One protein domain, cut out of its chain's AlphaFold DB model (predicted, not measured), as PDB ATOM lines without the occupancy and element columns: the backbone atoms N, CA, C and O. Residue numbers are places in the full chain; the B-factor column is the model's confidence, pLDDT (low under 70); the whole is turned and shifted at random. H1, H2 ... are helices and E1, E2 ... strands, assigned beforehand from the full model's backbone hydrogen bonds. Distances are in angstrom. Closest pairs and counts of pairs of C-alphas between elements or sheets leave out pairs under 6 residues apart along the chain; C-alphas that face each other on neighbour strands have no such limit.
ATOM      1  N   LEU A   2     294.094 363.570 204.217       95.94
ATOM      2  CA  LEU A   2     293.627 363.424 205.590       95.94
ATOM      3  C   LEU A   2     294.421 364.386 206.478       95.94
ATOM      4  O   LEU A   2     295.616 364.578 206.235       95.94
ATOM      5  N   LYS A   3     293.776 365.002 207.464       97.50
ATOM      6  CA  LYS A   3     294.451 365.828 208.468       97.50
ATOM      7  C   LYS A   3     293.665 365.803 209.772       97.50
ATOM      8  O   LYS A   3     292.488 366.165 209.788       97.50
ATOM      9  N   ALA A   4     294.336 365.391 210.840       97.06
ATOM     10  CA  ALA A   4     293.839 365.468 212.207       97.06
ATOM     11  C   ALA A   4     294.398 366.724 212.884       97.06
ATOM     12  O   ALA A   4     295.548 367.102 212.656       97.06
ATOM     13  N   LEU A   5     293.579 367.374 213.700       96.62
ATOM     14  CA  LEU A   5     293.938 368.538 214.498       96.62
ATOM     15  C   LEU A   5     293.361 368.347 215.897       96.62
ATOM     16  O   LEU A   5     292.157 368.149 216.043       96.62
ATOM     17  N   LEU A   6     294.219 368.394 216.912       95.19
ATOM     18  CA  LEU A   6     293.772 368.396 218.299       95.19
ATOM     19  C   LEU A   6     293.386 369.822 218.689       95.19
ATOM     20  O   LEU A   6     294.129 370.756 218.389       95.19
ATOM     21  N   GLY A   7     292.242 369.970 219.351       91.81
ATOM     22  CA  GLY A   7     291.886 371.213 220.025       91.81
ATOM     23  C   GLY A   7     292.895 371.525 221.126       91.81
ATOM     24  O   GLY A   7     293.321 370.621 221.846       91.81
ATOM     25  N   THR A   8     293.320 372.779 221.233       86.12
ATOM     26  CA  THR A   8     294.253 373.223 222.280       86.12
ATOM     27  C   THR A   8     293.525 373.618 223.564       86.12
ATOM     28  O   THR A   8     294.102 373.545 224.648       86.12
ATOM     29  N   ASP A   9     292.248 373.988 223.437       80.62
ATOM     30  CA  ASP A   9     291.450 374.652 224.461       80.62
ATOM     31  C   ASP A   9     290.049 374.021 224.539       80.62
ATOM     32  O   ASP A   9     289.560 373.446 223.562       80.62
ATOM     33  N   GLU A  10     289.346 374.227 225.658       72.81
ATOM     34  CA  GLU A  10     287.979 373.724 225.905       72.81
ATOM     35  C   GLU A  10     286.957 374.159 224.840       72.81
ATOM     36  O   GLU A  10     285.985 373.460 224.573       72.81
ATOM     37  N   ASN A  11     287.193 375.314 224.211       81.12
ATOM     38  CA  ASN A  11     286.311 375.891 223.196       81.12
ATOM     39  C   ASN A  11     286.714 375.523 221.761       81.12
ATOM     40  O   ASN A  11     286.017 375.892 220.815       81.12
ATOM     41  N   SER A  12     287.844 374.839 221.580       88.06
ATOM     42  CA  SER A  12     288.328 374.422 220.265       88.06
ATOM     43  C   SER A  12     288.075 372.925 220.081       88.06
ATOM     44  O   SER A  12     288.777 372.116 220.690       88.06
ATOM     45  N   PRO A  13     287.087 372.511 219.268       91.94
ATOM     46  CA  PRO A  13     286.861 371.096 219.027       91.94
ATOM     47  C   PRO A  13     288.068 370.481 218.313       91.94
ATOM     48  O   PRO A  13     288.725 371.115 217.480       91.94
ATOM     49  N   SER A  14     288.351 369.218 218.629       95.44
ATOM     50  CA  SER A  14     289.316 368.444 217.845       95.44
ATOM     51  C   SER A  14     288.679 368.083 216.511       95.44
ATOM     52  O   SER A  14     287.526 367.671 216.469       95.44
ATOM     53  N   ASN A  15     289.417 368.219 215.414       97.06
ATOM     54  CA  ASN A  15     288.859 368.113 214.072       97.06
ATOM     55  C   ASN A  15     289.583 367.054 213.249       97.06
ATOM     56  O   ASN A  15     290.816 367.019 213.190       97.06
ATOM     57  N   PHE A  16     288.815 366.233 212.539       97.88
ATOM     58  CA  PHE A  16     289.332 365.360 211.492       97.88
ATOM     59  C   PHE A  16     288.818 365.805 210.129       97.88
ATOM     60  O   PHE A  16     287.620 365.973 209.915       97.88
ATOM     61  N   THR A  17     289.731 366.006 209.184       97.75
ATOM     62  CA  THR A  17     289.409 366.582 207.878       97.75
ATOM     63  C   THR A  17     289.841 365.667 206.745       97.75
ATOM     64  O   THR A  17     290.940 365.108 206.752       97.75
ATOM     65  N   VAL A  18     288.963 365.548 205.751       97.62
ATOM     66  CA  VAL A  18     289.232 364.906 204.462       97.62
ATOM     67  C   VAL A  18     289.013 365.959 203.386       97.62
ATOM     68  O   VAL A  18     287.958 366.590 203.342       97.62
ATOM     69  N   SER A  19     290.006 366.174 202.524       95.56
ATOM     70  CA  SER A  19     289.932 367.181 201.460       95.56
ATOM     71  C   SER A  19     288.649 367.039 200.625       95.56
ATOM     72  O   SER A  19     288.382 365.983 200.058       95.56
ATOM     73  N   GLY A  20     287.869 368.121 200.540       96.00
ATOM     74  CA  GLY A  20     286.610 368.173 199.787       96.00
ATOM     75  C   GLY A  20     285.352 367.773 200.569       96.00
ATOM     76  O   GLY A  20     284.263 367.835 199.997       96.00
ATOM     77  N   LEU A  21     285.481 367.393 201.843       97.94
ATOM     78  CA  LEU A  21     284.372 367.165 202.775       97.94
ATOM     79  C   LEU A  21     284.437 368.178 203.932       97.94
ATOM     80  O   LEU A  21     285.524 368.685 204.232       97.94
ATOM     81  N   PRO A  22     283.308 368.480 204.595       97.88
ATOM     82  CA  PRO A  22     283.332 369.273 205.817       97.88
ATOM     83  C   PRO A  22     284.097 368.534 206.929       97.88
ATOM     84  O   PRO A  22     284.162 367.300 206.915       97.88
ATOM     85  N   PRO A  23     284.701 369.270 207.878       97.62
ATOM     86  CA  PRO A  23     285.417 368.676 209.001       97.62
ATOM     87  C   PRO A  23     284.469 367.858 209.886       97.62
ATOM     88  O   PRO A  23     283.329 368.256 210.121       97.62
ATOM     89  N   LEU A  24     284.945 366.720 210.392       97.56
ATOM     90  CA  LEU A  24     284.319 366.034 211.515       97.56
ATOM     91  C   LEU A  24     284.804 366.695 212.802       97.56
ATOM     92  O   LEU A  24     285.973 366.547 213.164       97.56
ATOM     93  N   GLU A  25     283.898 367.402 213.465       96.69
ATOM     94  CA  GLU A  25     284.134 367.978 214.784       96.69
ATOM     95  C   GLU A  25     283.924 366.900 215.851       96.69
ATOM     96  O   GLU A  25     282.890 366.229 215.901       96.69
ATOM     97  N   LEU A  26     284.938 366.705 216.683       95.19
ATOM     98  CA  LEU A  26     284.925 365.769 217.793       95.19
ATOM     99  C   LEU A  26     284.672 366.562 219.071       95.19
ATOM    100  O   LEU A  26     285.484 367.401 219.471       95.19
ATOM    101  N   ASN A  27     283.550 366.258 219.721       89.12
ATOM    102  CA  ASN A  27     283.224 366.781 221.041       89.12
ATOM    103  C   ASN A  27     284.073 366.043 222.072       89.12
ATOM    104  O   ASN A  27     283.689 364.994 222.588       89.12
ATOM    105  N   VAL A  28     285.263 366.578 222.310       88.06
ATOM    106  CA  VAL A  28     286.205 366.054 223.287       88.06
ATOM    107  C   VAL A  28     285.998 366.822 224.591       88.06
ATOM    108  O   VAL A  28     286.013 368.051 224.590       88.06
ATOM    109  N   GLY A  29     285.767 366.120 225.701       78.50
ATOM    110  CA  GLY A  29     285.604 366.759 227.008       78.50
ATOM    111  C   GLY A  29     286.887 367.450 227.493       78.50
ATOM    112  O   GLY A  29     287.962 367.234 226.942       78.50
ATOM    113  N   LEU A  30     286.780 368.205 228.594       74.19
ATOM    114  CA  LEU A  30     287.859 368.986 229.237       74.19
ATOM    115  C   LEU A  30     289.209 368.263 229.359       74.19
ATOM    116  O   LEU A  30     290.269 368.873 229.281       74.19
ATOM    117  N   ASN A  31     289.171 366.946 229.535       86.19
ATOM    118  CA  ASN A  31     290.353 366.125 229.770       86.19
ATOM    119  C   ASN A  31     290.829 365.367 228.521       86.19
ATOM    120  O   ASN A  31     291.626 364.439 228.645       86.19
ATOM    121  N   GLY A  32     290.323 365.699 227.334       91.56
ATOM    122  CA  GLY A  32     290.668 364.977 226.113       91.56
ATOM    123  C   GLY A  32     289.830 363.715 225.877       91.56
ATOM    124  O   GLY A  32     290.155 362.948 224.977       91.56
ATOM    125  N   TYR A  33     288.776 363.452 226.662       95.00
ATOM    126  CA  TYR A  33     287.972 362.234 226.497       95.00
ATOM    127  C   TYR A  33     286.979 362.344 225.343       95.00
ATOM    128  O   TYR A  33     286.213 363.302 225.255       95.00
ATOM    129  N   PHE A  34     286.989 361.329 224.492       96.25
ATOM    130  CA  PHE A  34     286.057 361.108 223.402       96.25
ATOM    131  C   PHE A  34     285.310 359.797 223.644       96.25
ATOM    132  O   PHE A  34     285.943 358.757 223.840       96.25
ATOM    133  N   ASP A  35     283.984 359.852 223.556       96.12
ATOM    134  CA  ASP A  35     283.108 358.686 223.615       96.12
ATOM    135  C   ASP A  35     282.608 358.334 222.215       96.12
ATOM    136  O   ASP A  35     282.119 359.191 221.476       96.12
ATOM    137  N   GLY A  36     282.688 357.056 221.853       96.69
ATOM    138  CA  GLY A  36     282.188 356.587 220.569       96.69
ATOM    139  C   GLY A  36     282.296 355.080 220.407       96.69
ATOM    140  O   GLY A  36     282.162 354.307 221.360       96.69
ATOM    141  N   TYR A  37     282.527 354.658 219.169       97.56
ATOM    142  CA  TYR A  37     282.581 353.253 218.790       97.56
ATOM    143  C   TYR A  37     283.783 352.966 217.905       97.56
ATOM    144  O   TYR A  37     284.182 353.793 217.083       97.56
ATOM    145  N   ILE A  38     284.315 351.755 218.020       97.25
ATOM    146  CA  ILE A  38     285.309 351.239 217.080       97.25
ATOM    147  C   ILE A  38     284.580 350.864 215.785       97.25
ATOM    148  O   ILE A  38     283.760 349.944 215.769       97.25
ATOM    149  N   VAL A  39     284.857 351.569 214.688       95.94
ATOM    150  CA  VAL A  39     284.228 351.294 213.381       95.94
ATOM    151  C   VAL A  39     285.033 350.297 212.549       95.94
ATOM    152  O   VAL A  39     284.459 349.549 211.758       95.94
ATOM    153  N   SER A  40     286.351 350.265 212.739       95.00
ATOM    154  CA  SER A  40     287.257 349.311 212.104       95.00
ATOM    155  C   SER A  40     288.508 349.140 212.958       95.00
ATOM    156  O   SER A  40     288.986 350.099 213.571       95.00
ATOM    157  N   ALA A  41     289.030 347.917 212.997       94.31
ATOM    158  CA  ALA A  41     290.316 347.600 213.590       94.31
ATOM    159  C   ALA A  41     290.954 346.446 212.808       94.31
ATOM    160  O   ALA A  41     290.323 345.408 212.612       94.31
ATOM    161  N   ALA A  42     292.196 346.637 212.375       91.75
ATOM    162  CA  ALA A  42     293.028 345.605 211.750       91.75
ATOM    163  C   ALA A  42     294.332 345.358 212.531       91.75
ATOM    164  O   ALA A  42     295.064 344.416 212.240       91.75
ATOM    165  N   GLY A  43     294.606 346.197 213.530       92.44
ATOM    166  CA  GLY A  43     295.792 346.154 214.367       92.44
ATOM    167  C   GLY A  43     295.800 347.326 215.343       92.44
ATOM    168  O   GLY A  43     294.933 348.202 215.296       92.44
ATOM    169  N   MET A  44     296.808 347.367 216.211       89.62
ATOM    170  CA  MET A  44     296.990 348.471 217.158       89.62
ATOM    171  C   MET A  44     297.256 349.806 216.463       89.62
ATOM    172  O   MET A  44     296.761 350.830 216.898       89.62
ATOM    173  N   ASP A  45     298.009 349.815 215.373       90.69
ATOM    174  CA  ASP A  45     298.310 351.006 214.571       90.69
ATOM    175  C   ASP A  45     297.215 351.333 213.535       90.69
ATOM    176  O   ASP A  45     297.270 352.366 212.854       90.69
ATOM    177  N   GLN A  46     296.222 350.449 213.417       93.38
ATOM    178  CA  GLN A  46     295.157 350.460 212.422       93.38
ATOM    179  C   GLN A  46     293.805 350.318 213.118       93.38
ATOM    180  O   GLN A  46     293.119 349.301 212.994       93.38
ATOM    181  N   MET A  47     293.438 351.356 213.867       95.94
ATOM    182  CA  MET A  47     292.150 351.466 214.539       95.94
ATOM    183  C   MET A  47     291.477 352.785 214.170       95.94
ATOM    184  O   MET A  47     292.116 353.838 214.101       95.94
ATOM    185  N   TRP A  48     290.167 352.723 213.949       97.75
ATOM    186  CA  TRP A  48     289.349 353.875 213.603       97.75
ATOM    187  C   TRP A  48     288.123 353.949 214.487       97.75
ATOM    188  O   TRP A  48     287.472 352.937 214.772       97.75
ATOM    189  N   LEU A  49     287.792 355.174 214.879       97.88
ATOM    190  CA  LEU A  49     286.656 355.470 215.731       97.88
ATOM    191  C   LEU A  49     285.591 356.257 214.973       97.88
ATOM    192  O   LEU A  49     285.870 356.927 213.975       97.88
ATOM    193  N   THR A  50     284.364 356.168 215.469       97.56
ATOM    194  CA  THR A  50     283.215 356.939 214.999       97.56
ATOM    195  C   THR A  50     282.398 357.433 216.194       97.56
ATOM    196  O   THR A  50     282.261 356.689 217.169       97.56
ATOM    197  N   PRO A  51     281.859 358.665 216.169       96.25
ATOM    198  CA  PRO A  51     280.990 359.147 217.244       96.25
ATOM    199  C   PRO A  51     279.642 358.414 217.266       96.25
ATOM    200  O   PRO A  51     279.112 358.125 218.335       96.25
ATOM    201  N   SER A  52     279.086 358.083 216.096       94.62
ATOM    202  CA  SER A  52     277.826 357.347 215.975       94.62
ATOM    203  C   SER A  52     277.693 356.664 214.613       94.62
ATOM    204  O   SER A  52     278.394 356.986 213.654       94.62
ATOM    205  N   ALA A 139     284.518 358.250 210.013       97.94
ATOM    206  CA  ALA A 139     285.580 357.500 210.664       97.94
ATOM    207  C   ALA A 139     286.869 358.326 210.732       97.94
ATOM    208  O   ALA A 139     287.266 358.940 209.736       97.94
ATOM    209  N   PHE A 140     287.544 358.294 211.880       97.94
ATOM    210  CA  PHE A 140     288.837 358.949 212.073       97.94
ATOM    211  C   PHE A 140     289.867 357.992 212.694       97.94
ATOM    212  O   PHE A 140     289.500 357.150 213.518       97.94
ATOM    213  N   PRO A 141     291.148 358.081 212.288       97.81
ATOM    214  CA  PRO A 141     292.193 357.171 212.738       97.81
ATOM    215  C   PRO A 141     292.719 357.528 214.129       97.81
ATOM    216  O   PRO A 141     292.926 358.704 214.453       97.81
ATOM    217  N   VAL A 142     293.029 356.496 214.910       97.75
ATOM    218  CA  VAL A 142     293.656 356.617 216.229       97.75
ATOM    219  C   VAL A 142     294.898 355.727 216.354       97.75
ATOM    220  O   VAL A 142     295.004 354.691 215.702       97.75
ATOM    221  N   GLU A 143     295.844 356.143 217.196       96.56
ATOM    222  CA  GLU A 143     297.044 355.395 217.594       96.56
ATOM    223  C   GLU A 143     296.968 355.111 219.111       96.56
ATOM    224  O   GLU A 143     297.381 355.947 219.926       96.56
ATOM    225  N   PRO A 144     296.377 353.976 219.521       95.50
ATOM    226  CA  PRO A 144     296.263 353.571 220.917       95.50
ATOM    227  C   PRO A 144     297.618 353.226 221.553       95.50
ATOM    228  O   PRO A 144     298.360 352.372 221.072       95.50
ATOM    229  N   LYS A 145     297.912 353.835 222.705       94.81
ATOM    230  CA  LYS A 145     299.053 353.503 223.569       94.81
ATOM    231  C   LYS A 145     298.603 352.569 224.685       94.81
ATOM    232  O   LYS A 145     298.198 353.015 225.753       94.81
ATOM    233  N   ILE A 146     298.699 351.268 224.433       90.31
ATOM    234  CA  ILE A 146     298.436 350.224 225.431       90.31
ATOM    235  C   ILE A 146     299.781 349.670 225.903       90.31
ATOM    236  O   ILE A 146     300.658 349.391 225.091       90.31
ATOM    237  N   SER A 147     299.952 349.510 227.216       81.19
ATOM    238  CA  SER A 147     301.208 349.042 227.826       81.19
ATOM    239  C   SER A 147     301.572 347.598 227.460       81.19
ATOM    240  O   SER A 147     302.748 347.254 227.422       81.19
ATOM    241  N   ALA A 148     300.573 346.764 227.173       85.38
ATOM    242  CA  ALA A 148     300.736 345.375 226.757       85.38
ATOM    243  C   ALA A 148     299.659 345.018 225.716       85.38
ATOM    244  O   ALA A 148     298.599 344.501 226.095       85.38
ATOM    245  N   PRO A 149     299.862 345.362 224.429       83.19
ATOM    246  CA  PRO A 149     298.900 345.035 223.386       83.19
ATOM    247  C   PRO A 149     298.763 343.509 223.261       83.19
ATOM    248  O   PRO A 149     299.774 342.806 223.332       83.19
ATOM    249  N   PRO A 150     297.539 342.978 223.125       86.19
ATOM    250  CA  PRO A 150     297.352 341.556 222.873       86.19
ATOM    251  C   PRO A 150     297.915 341.186 221.495       86.19
ATOM    252  O   PRO A 150     297.803 341.963 220.544       86.19
ATOM    253  N   ASP A 151     298.495 339.992 221.396       87.62
ATOM    254  CA  ASP A 151     298.926 339.417 220.122       87.62
ATOM    255  C   ASP A 151     297.734 338.712 219.470       87.62
ATOM    256  O   ASP A 151     297.460 337.538 219.716       87.62
ATOM    257  N   PHE A 152     296.942 339.494 218.741       88.44
ATOM    258  CA  PHE A 152     295.733 339.026 218.077       88.44
ATOM    259  C   PHE A 152     296.007 338.602 216.643       88.44
ATOM    260  O   PHE A 152     296.653 339.318 215.873       88.44
ATOM    261  N   GLY A 153     295.420 337.469 216.263       88.06
ATOM    262  CA  GLY A 153     295.482 336.974 214.895       88.06
ATOM    263  C   GLY A 153     294.721 337.870 213.899       88.06
ATOM    264  O   GLY A 153     293.826 338.634 214.285       88.06
ATOM    265  N   PRO A 154     295.012 337.748 212.588       77.25
ATOM    266  CA  PRO A 154     294.232 338.393 211.534       77.25
ATOM    267  C   PRO A 154     292.765 337.939 211.624       77.25
ATOM    268  O   PRO A 154     292.461 336.763 211.437       77.25
ATOM    269  N   GLY A 155     291.858 338.855 211.967       83.25
ATOM    270  CA  GLY A 155     290.425 338.583 212.154       83.25
ATOM    271  C   GLY A 155     289.936 338.667 213.604       83.25
ATOM    272  O   GLY A 155     288.764 338.954 213.835       83.25
ATOM    273  N   GLU A 156     290.807 338.525 214.606       89.94
ATOM    274  CA  GLU A 156     290.404 338.770 216.000       89.94
ATOM    275  C   GLU A 156     290.150 340.260 216.252       89.94
ATOM    276  O   GLU A 156     289.222 340.615 216.980       89.94
ATOM    277  N   TRP A 157     290.881 341.131 215.554       91.56
ATOM    278  CA  TRP A 157     290.638 342.574 215.533       91.56
ATOM    279  C   TRP A 157     289.246 342.946 215.009       91.56
ATOM    280  O   TRP A 157     288.637 343.890 215.512       91.56
ATOM    281  N   GLU A 158     288.678 342.166 214.081       89.62
ATOM    282  CA  GLU A 158     287.314 342.401 213.585       89.62
ATOM    283  C   GLU A 158     286.267 342.229 214.689       89.62
ATOM    284  O   GLU A 158     285.207 342.859 214.651       89.62
ATOM    285  N   ARG A 159     286.573 341.447 215.735       92.00
ATOM    286  CA  ARG A 159     285.698 341.327 216.905       92.00
ATOM    287  C   ARG A 159     285.587 342.638 217.672       92.00
ATOM    288  O   ARG A 159     284.672 342.750 218.476       92.00
ATOM    289  N   LEU A 160     286.443 343.633 217.452       94.38
ATOM    290  CA  LEU A 160     286.325 344.936 218.115       94.38
ATOM    291  C   LEU A 160     285.356 345.880 217.412       94.38
ATOM    292  O   LEU A 160     284.958 346.885 217.992       94.38
ATOM    293  N   VAL A 161     284.916 345.551 216.198       94.00
ATOM    294  CA  VAL A 161     283.969 346.387 215.463       94.00
ATOM    295  C   VAL A 161     282.657 346.520 216.245       94.00
ATOM    296  O   VAL A 161     282.121 345.553 216.796       94.00
ATOM    297  N   ASN A 162     282.142 347.746 216.286       95.50
ATOM    298  CA  ASN A 162     280.957 348.191 217.020       95.50
ATOM    299  C   ASN A 162     281.086 348.184 218.548       95.50
ATOM    300  O   ASN A 162     280.085 348.439 219.216       95.50
ATOM    301  N   VAL A 163     282.262 347.911 219.118       96.75
ATOM    302  CA  VAL A 163     282.475 348.024 220.569       96.75
ATOM    303  C   VAL A 163     282.434 349.492 220.981       96.75
ATOM    304  O   VAL A 163     283.045 350.344 220.327       96.75
ATOM    305  N   ARG A 164     281.702 349.778 222.061       96.94
ATOM    306  CA  ARG A 164     281.661 351.104 222.680       96.94
ATOM    307  C   ARG A 164     282.961 351.365 223.430       96.94
ATOM    308  O   ARG A 164     283.414 350.520 224.201       96.94
ATOM    309  N   ILE A 165     283.539 352.539 223.212       97.56
ATOM    310  CA  ILE A 165     284.836 352.908 223.767       97.56
ATOM    311  C   ILE A 165     284.867 354.383 224.166       97.56
ATOM    312  O   ILE A 165     284.320 355.241 223.472       97.56
ATOM    313  N   THR A 166     285.572 354.655 225.256       97.12
ATOM    314  CA  THR A 166     285.989 355.988 225.683       97.12
ATOM    315  C   THR A 166     287.502 356.069 225.574       97.12
ATOM    316  O   THR A 166     288.219 355.241 226.138       97.12
ATOM    317  N   VAL A 167     288.013 357.052 224.839       97.31
ATOM    318  CA  VAL A 167     289.456 357.246 224.655       97.31
ATOM    319  C   VAL A 167     289.880 358.642 225.066       97.31
ATOM    320  O   VAL A 167     289.137 359.597 224.866       97.31
ATOM    321  N   ARG A 168     291.096 358.784 225.592       96.69
ATOM    322  CA  ARG A 168     291.700 360.095 225.846       96.69
ATOM    323  C   ARG A 168     292.625 360.498 224.705       96.69
ATOM    324  O   ARG A 168     293.717 359.946 224.577       96.69
ATOM    325  N   LEU A 169     292.198 361.457 223.887       96.75
ATOM    326  CA  LEU A 169     292.982 362.042 222.803       96.75
ATOM    327  C   LEU A 169     294.018 363.005 223.394       96.75
ATOM    328  O   LEU A 169     293.662 363.994 224.031       96.75
ATOM    329  N   LYS A 170     295.307 362.716 223.196       95.88
ATOM    330  CA  LYS A 170     296.405 363.478 223.817       95.88
ATOM    331  C   LYS A 170     297.210 364.311 222.829       95.88
ATOM    332  O   LYS A 170     297.717 365.373 223.171       95.88
ATOM    333  N   ALA A 171     297.421 363.778 221.635       96.44
ATOM    334  CA  ALA A 171     298.280 364.383 220.625       96.44
ATOM    335  C   ALA A 171     297.816 363.969 219.230       96.44
ATOM    336  O   ALA A 171     296.997 363.062 219.082       96.44
ATOM    337  N   VAL A 172     298.382 364.600 218.206       97.19
ATOM    338  CA  VAL A 172     298.269 364.145 216.819       97.19
ATOM    339  C   VAL A 172     299.654 363.763 216.317       97.19
ATOM    340  O   VAL A 172     300.610 364.516 216.496       97.19
ATOM    341  N   LYS A 173     299.754 362.599 215.680       97.12
ATOM    342  CA  LYS A 173     300.969 362.091 215.039       97.12
ATOM    343  C   LYS A 173     300.578 361.445 213.716       97.12
ATOM    344  O   LYS A 173     299.615 360.690 213.670       97.12
ATOM    345  N   ASP A 174     301.263 361.798 212.631       95.81
ATOM    346  CA  ASP A 174     301.014 361.241 211.290       95.81
ATOM    347  C   ASP A 174     299.537 361.317 210.839       95.81
ATOM    348  O   ASP A 174     299.012 360.419 210.186       95.81
ATOM    349  N   ASN A 175     298.846 362.410 211.193       96.56
ATOM    350  CA  ASN A 175     297.403 362.619 210.974       96.56
ATOM    351  C   ASN A 175     296.476 361.618 211.696       96.56
ATOM    352  O   ASN A 175     295.308 361.499 211.324       96.56
ATOM    353  N   LYS A 176     296.967 360.943 212.739       97.19
ATOM    354  CA  LYS A 176     296.198 360.097 213.659       97.19
ATOM    355  C   LYS A 176     296.148 360.731 215.043       97.19
ATOM    356  O   LYS A 176     297.098 361.400 215.456       97.19
ATOM    357  N   PHE A 177     295.061 360.507 215.774       97.56
ATOM    358  CA  PHE A 177     294.991 360.923 217.174       97.56
ATOM    359  C   PHE A 177     295.657 359.881 218.066       97.56
ATOM    360  O   PHE A 177     295.278 358.715 218.066       97.56
ATOM    361  N   VAL A 178     296.645 360.300 218.846       97.31
ATOM    362  CA  VAL A 178     297.323 359.443 219.815       97.31
ATOM    363  C   VAL A 178     296.464 359.349 221.072       97.31
ATOM    364  O   VAL A 178     296.210 360.371 221.720       97.31
ATOM    365  N   CYS A 179     296.071 358.130 221.435       97.00
ATOM    366  CA  CYS A 179     295.225 357.858 222.594       97.00
ATOM    367  C   CYS A 179     296.052 357.225 223.713       97.00
ATOM    368  O   CYS A 179     296.687 356.202 223.475       97.00
ATOM    369  N   ASP A 180     296.060 357.793 224.921       95.12
ATOM    370  CA  ASP A 180     296.848 357.250 226.046       95.12
ATOM    371  C   ASP A 180     296.030 356.562 227.143       95.12
ATOM    372  O   ASP A 180     296.604 355.900 228.005       95.12
ATOM    373  N   GLN A 181     294.705 356.667 227.087       95.44
ATOM    374  CA  GLN A 181     293.783 355.887 227.906       95.44
ATOM    375  C   GLN A 181     292.655 355.381 227.018       95.44
ATOM    376  O   GLN A 181     292.117 356.148 226.218       95.44
ATOM    377  N   LEU A 182     292.333 354.096 227.140       96.38
ATOM    378  CA  LEU A 182     291.300 353.428 226.361       96.38
ATOM    379  C   LEU A 182     290.461 352.576 227.301       96.38
ATOM    380  O   LEU A 182     290.935 351.567 227.819       96.38
ATOM    381  N   THR A 183     289.217 352.984 227.496       96.50
ATOM    382  CA  THR A 183     288.266 352.335 228.390       96.50
ATOM    383  C   THR A 183     287.128 351.758 227.564       96.50
ATOM    384  O   THR A 183     286.551 352.441 226.720       96.50
ATOM    385  N   VAL A 184     286.800 350.495 227.799       96.88
ATOM    386  CA  VAL A 184     285.642 349.807 227.222       96.88
ATOM    387  C   VAL A 184     284.685 349.381 228.321       96.88
ATOM    388  O   VAL A 184     285.047 349.314 229.494       96.88
ATOM    389  N   TYR A 185     283.460 349.065 227.922       95.88
ATOM    390  CA  TYR A 185     282.391 348.704 228.841       95.88
ATOM    391  C   TYR A 185     282.109 347.208 228.758       95.88
ATOM    392  O   TYR A 185     281.946 346.659 227.666       95.88
ATOM    393  N   GLY A 186     282.031 346.538 229.905       94.19
ATOM    394  CA  GLY A 186     281.578 345.148 229.970       94.19
ATOM    395  C   GLY A 186     280.102 345.010 229.594       94.19
ATOM    396  O   GLY A 186     279.274 345.751 230.118       94.19
ATOM    397  N   ALA A 187     279.739 344.039 228.754       92.69
ATOM    398  CA  ALA A 187     278.351 343.860 228.308       92.69
ATOM    399  C   ALA A 187     277.381 343.583 229.473       92.69
ATOM    400  O   ALA A 187     276.278 344.130 229.514       92.69
ATOM    401  N   SER A 188     277.800 342.753 230.435       91.44
ATOM    402  CA  SER A 188     276.966 342.360 231.578       91.44
ATOM    403  C   SER A 188     277.066 343.331 232.754       91.44
ATOM    404  O   SER A 188     276.057 343.660 233.370       91.44
ATOM    405  N   SER A 189     278.280 343.784 233.083       89.94
ATOM    406  CA  SER A 189     278.534 344.623 234.262       89.94
ATOM    407  C   SER A 189     278.348 346.114 234.001       89.94
ATOM    408  O   SER A 189     278.146 346.864 234.953       89.94
ATOM    409  N   ARG A 190     278.469 346.553 232.737       89.00
ATOM    410  CA  ARG A 190     278.628 347.964 232.339       89.00
ATOM    411  C   ARG A 190     279.732 348.693 233.108       89.00
ATOM    412  O   ARG A 190     279.690 349.907 233.254       89.00
ATOM    413  N   SER A 191     280.698 347.939 233.626       92.75
ATOM    414  CA  SER A 191     281.856 348.500 234.304       92.75
ATOM    415  C   SER A 191     282.862 348.993 233.277       92.75
ATOM    416  O   SER A 191     283.106 348.305 232.282       92.75
ATOM    417  N   ASP A 192     283.476 350.126 233.582       94.75
ATOM    418  CA  ASP A 192     284.595 350.706 232.855       94.75
ATOM    419  C   ASP A 192     285.845 349.852 233.080       94.75
ATOM    420  O   ASP A 192     286.261 349.614 234.218       94.75
ATOM    421  N   VAL A 193     286.437 349.361 231.997       95.19
ATOM    422  CA  VAL A 193     287.603 348.476 232.036       95.19
ATOM    423  C   VAL A 193     288.631 348.943 231.014       95.19
ATOM    424  O   VAL A 193     288.280 349.314 229.896       95.19
ATOM    425  N   ASP A 194     289.913 348.903 231.375       95.44
ATOM    426  CA  ASP A 194     291.008 349.138 230.429       95.44
ATOM    427  C   ASP A 194     290.896 348.180 229.229       95.44
ATOM    428  O   ASP A 194     290.772 346.964 229.407       95.44
ATOM    429  N   LEU A 195     290.966 348.719 228.008       94.88
ATOM    430  CA  LEU A 195     290.845 347.938 226.775       94.88
ATOM    431  C   LEU A 195     291.868 346.799 226.747       94.88
ATOM    432  O   LEU A 195     291.506 345.660 226.472       94.88
ATOM    433  N   GLY A 196     293.132 347.060 227.087       93.00
ATOM    434  CA  GLY A 196     294.166 346.026 227.092       93.00
ATOM    435  C   GLY A 196     293.835 344.873 228.044       93.00
ATOM    436  O   GLY A 196     293.957 343.704 227.671       93.00
ATOM    437  N   TYR A 197     293.390 345.185 229.262       93.19
ATOM    438  CA  TYR A 197     292.953 344.176 230.230       93.19
ATOM    439  C   TYR A 197     291.731 343.391 229.745       93.19
ATOM    440  O   TYR A 197     291.721 342.160 229.831       93.19
ATOM    441  N   ALA A 198     290.726 344.085 229.210       93.75
ATOM    442  CA  ALA A 198     289.501 343.476 228.714       93.75
ATOM    443  C   ALA A 198     289.772 342.468 227.584       93.75
ATOM    444  O   ALA A 198     289.240 341.356 227.602       93.75
ATOM    445  N   LEU A 199     290.667 342.827 226.659       92.06
ATOM    446  CA  LEU A 199     291.092 341.974 225.552       92.06
ATOM    447  C   LEU A 199     291.837 340.722 226.027       92.06
ATOM    448  O   LEU A 199     291.513 339.620 225.590       92.06
ATOM    449  N   ARG A 200     292.786 340.864 226.963       91.44
ATOM    450  CA  ARG A 200     293.530 339.719 227.526       91.44
ATOM    451  C   ARG A 200     292.649 338.782 228.351       91.44
ATOM    452  O   ARG A 200     292.908 337.585 228.396       91.44
ATOM    453  N   SER A 201     291.623 339.325 228.996       91.81
ATOM    454  CA  SER A 201     290.706 338.555 229.843       91.81
ATOM    455  C   SER A 201     289.580 337.883 229.053       91.81
ATOM    456  O   SER A 201     288.778 337.166 229.646       91.81
ATOM    457  N   GLY A 202     289.479 338.127 227.739       92.56
ATOM    458  CA  GLY A 202     288.387 337.608 226.911       92.56
ATOM    459  C   GLY A 202     287.010 338.118 227.345       92.56
ATOM    460  O   GLY A 202     286.025 337.392 227.237       92.56
ATOM    461  N   MET A 203     286.941 339.340 227.883       93.81
ATOM    462  CA  MET A 203     285.702 339.907 228.412       93.81
ATOM    463  C   MET A 203     284.703 340.193 227.282       93.81
ATOM    464  O   MET A 203     285.072 340.711 226.228       93.81
ATOM    465  N   GLU A 204     283.423 339.904 227.511       94.75
ATOM    466  CA  GLU A 204     282.362 340.314 226.592       94.75
ATOM    467  C   GLU A 204     282.101 341.822 226.721       94.75
ATOM    468  O   GLU A 204     281.838 342.329 227.815       94.75
ATOM    469  N   LEU A 205     282.190 342.542 225.602       96.00
ATOM    470  CA  LEU A 205     282.138 344.006 225.562       96.00
ATOM    471  C   LEU A 205     280.793 344.522 225.056       96.00
ATOM    472  O   LEU A 205     280.174 343.915 224.180       96.00
ATOM    473  N   GLU A 206     280.368 345.669 225.583       95.38
ATOM    474  CA  GLU A 206     279.194 346.404 225.121       95.38
ATOM    475  C   GLU A 206     279.385 346.827 223.660       95.38
ATOM    476  O   GLU A 206     280.406 347.407 223.275       95.38
ATOM    477  N   ARG A 207     278.374 346.546 222.837       94.94
ATOM    478  CA  ARG A 207     278.370 346.852 221.407       94.94
ATOM    479  C   ARG A 207     277.186 347.729 221.044       94.94
ATOM    480  O   ARG A 207     276.127 347.645 221.663       94.94
ATOM    481  N   ALA A 208     277.342 348.509 219.980       90.75
ATOM    482  CA  ALA A 208     276.216 349.181 219.350       90.75
ATOM    483  C   ALA A 208     275.176 348.143 218.902       90.75
ATOM    484  O   ALA A 208     275.486 347.197 218.171       90.75
ATOM    485  N   ASN A 209     273.927 348.333 219.326       83.69
ATOM    486  CA  ASN A 209     272.832 347.465 218.929       83.69
ATOM    487  C   ASN A 209     272.338 347.830 217.519       83.69
ATOM    488  O   ASN A 209     271.334 348.517 217.349       83.69
ATOM    489  N   LEU A 210     273.047 347.355 216.494       74.31
ATOM    490  CA  LEU A 210     272.693 347.607 215.092       74.31
ATOM    491  C   LEU A 210     271.497 346.767 214.605       74.31
ATOM    492  O   LEU A 210     270.984 346.997 213.508       74.31
ATOM    493  N   SER A 211     271.026 345.805 215.408       57.34
ATOM    494  CA  SER A 211     269.943 344.891 215.016       57.34
ATOM    495  C   SER A 211     268.578 345.578 214.868       57.34
ATOM    496  O   SER A 211     267.748 345.112 214.093       57.34
ATOM    497  N   ALA A 212     268.372 346.739 215.500       50.62
ATOM    498  CA  ALA A 212     267.153 347.531 215.326       50.62
ATOM    499  C   ALA A 212     267.015 348.149 213.918       50.62
ATOM    500  O   ALA A 212     265.908 348.479 213.500       50.62
ATOM    501  N   VAL A 213     268.117 348.287 213.169       50.06
ATOM    502  CA  VAL A 213     268.122 348.936 211.842       50.06
ATOM    503  C   VAL A 213     268.165 347.918 210.694       50.06
ATOM    504  O   VAL A 213     267.777 348.222 209.568       50.06
ATOM    505  N   ALA A 214     268.569 346.674 210.967       41.47
ATOM    506  CA  ALA A 214     268.833 345.657 209.946       41.47
ATOM    507  C   ALA A 214     267.591 345.163 209.166       41.47
ATOM    508  O   ALA A 214     267.743 344.453 208.173       41.47
ATOM    509  N   HIS A 215     266.371 345.545 209.567       35.88
ATOM    510  CA  HIS A 215     265.127 345.081 208.933       35.88
ATOM    511  C   HIS A 215     264.236 346.177 208.333       35.88
ATOM    512  O   HIS A 215     263.246 345.849 207.681       35.88
ATOM    513  N   THR A 216     264.574 347.461 208.472       34.44
ATOM    514  CA  THR A 216     263.755 348.564 207.925       34.44
ATOM    515  C   THR A 216     264.267 349.110 206.593       34.44
ATOM    516  O   THR A 216     263.650 349.995 206.005       34.44
ATOM    517  N   THR A 217     265.331 348.536 206.023       42.34
ATOM    518  CA  THR A 217     265.829 348.888 204.681       42.34
ATOM    519  C   THR A 217     264.949 348.324 203.560       42.34
ATOM    520  O   THR A 217     265.444 347.731 202.601       42.34
TER     521      THR A 217
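This is residues 2 to 52 and 139 to 217 of the 514 residues of the protein "Tudor domain-containing protein" of Haemonchus placei (UniProt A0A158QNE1). A small closed barrel of five strands, E4, E5, E6, E8 and E7, makes the core, with the three-stranded sheet E1 E2 E3 capping one end and two short helices, H1 and H2, at the other end. E9 is added to the barrel's sheet beside E8, and residues 211 to 217 stick out as a tail. The printed part has 130 residues, with nine named strands and two named helices in the order E1 E2 E3 E4 E5 E6 H1 E7 E8 E9 H2; the class is mostly strand. The barrel is mixed and runs E4 E5 E6 E8 E7 and back to E4, while the sheet E1 E2 E3, in that order, is antiparallel. The whole is compact, with a radius of gyration of the C-alphas of 14.9 A and spans of 42, 36 and 28 A.

In the barrel, E4 covers residues 33 to 43, 21.6 A from first to last C-alpha, and begins with C-alpha 33 at (287.972, 362.234, 226.497). E5 is residues 46 to 50, 13.8 A, and E6 is residues 140 to 144, 12.7 A. E7, residues 164 to 173, and E8, residues 176 to 185, are each 23.5 A long. E9 is residues 192 to 194. The other sheet has E1, residues 2 to 5, with C-alpha 2 at (293.627, 363.424, 205.590); E2, residues 14 to 18, 13.8 A; and E3, residues 24 to 26. H1 is residues 157 to 160. H2 is residues 195 to 200, ending with C-alpha 200 at (293.530, 339.719, 227.526).

Round the barrel, E4 and E5 form an antiparallel hairpin, with N 37 and O 50 2.9 A apart. E5 and E6 are antiparallel, N 49 and O 140 being 2.9 A apart. E6 and E8 are parallel, with N 143 and O 177 at 2.8 A. E8 and E7 are an antiparallel hairpin, with N 178 and O 171 at 2.8 A. E7 and E4 close the ring, antiparallel, with N 34 and O 167 at 2.8 A. E4 bends by 85 degrees at residue 36, and its pairing is staggered: residues 33 to 37 pair with E7 and residues 37 to 43 with E5. E7 E8 E9 is a meander, each strand the antiparallel neighbour of the one before; N 184 and O 193 are 2.8 A apart. E1 E2 E3 is another meander, with N 3 and O 17 at 2.9 A and N 24 and O 16 at 2.8 A. The closest C-alphas of E1 and E8, Ala 4 and Lys 176, are 6.0 A apart; those of E2 and E6, Phe 16 and Phe 140, are 6.5 A apart. H1 is on the barrel, inside it, at a height over the sheet of 6.2 A, and only just over E4, with 3 of its 4 C-alphas there; the closest C-alphas, Ala 41 and Trp 157, are 5.4 A apart. H2 is on the barrel too, inside it, at a height of 7.6 A; its closest C-alpha pair with E8 is Leu 195 and Thr 183, 5.3 A. H1 and H2 are apart. In H2 every O i to N i+4 pair is within hydrogen-bond range; H1 is too short for such a pair, and its one O i to N i+3 pair is within range.

The C-alphas of Thr 8 and His 215, the two farthest apart, are 42.6 A apart. Residues 53 to 138 are not printed, and C-alphas 52 and 139 are 9.4 A apart across the cut, in the link from E5 to E6. The link from E6 to H1 is long, with 12 residues. Residues 201 to 217 hold no named element, and of these 211 to 217 stand free. The mean pLDDT of the printed part is 90.4; residues 211 to 217 are under 70.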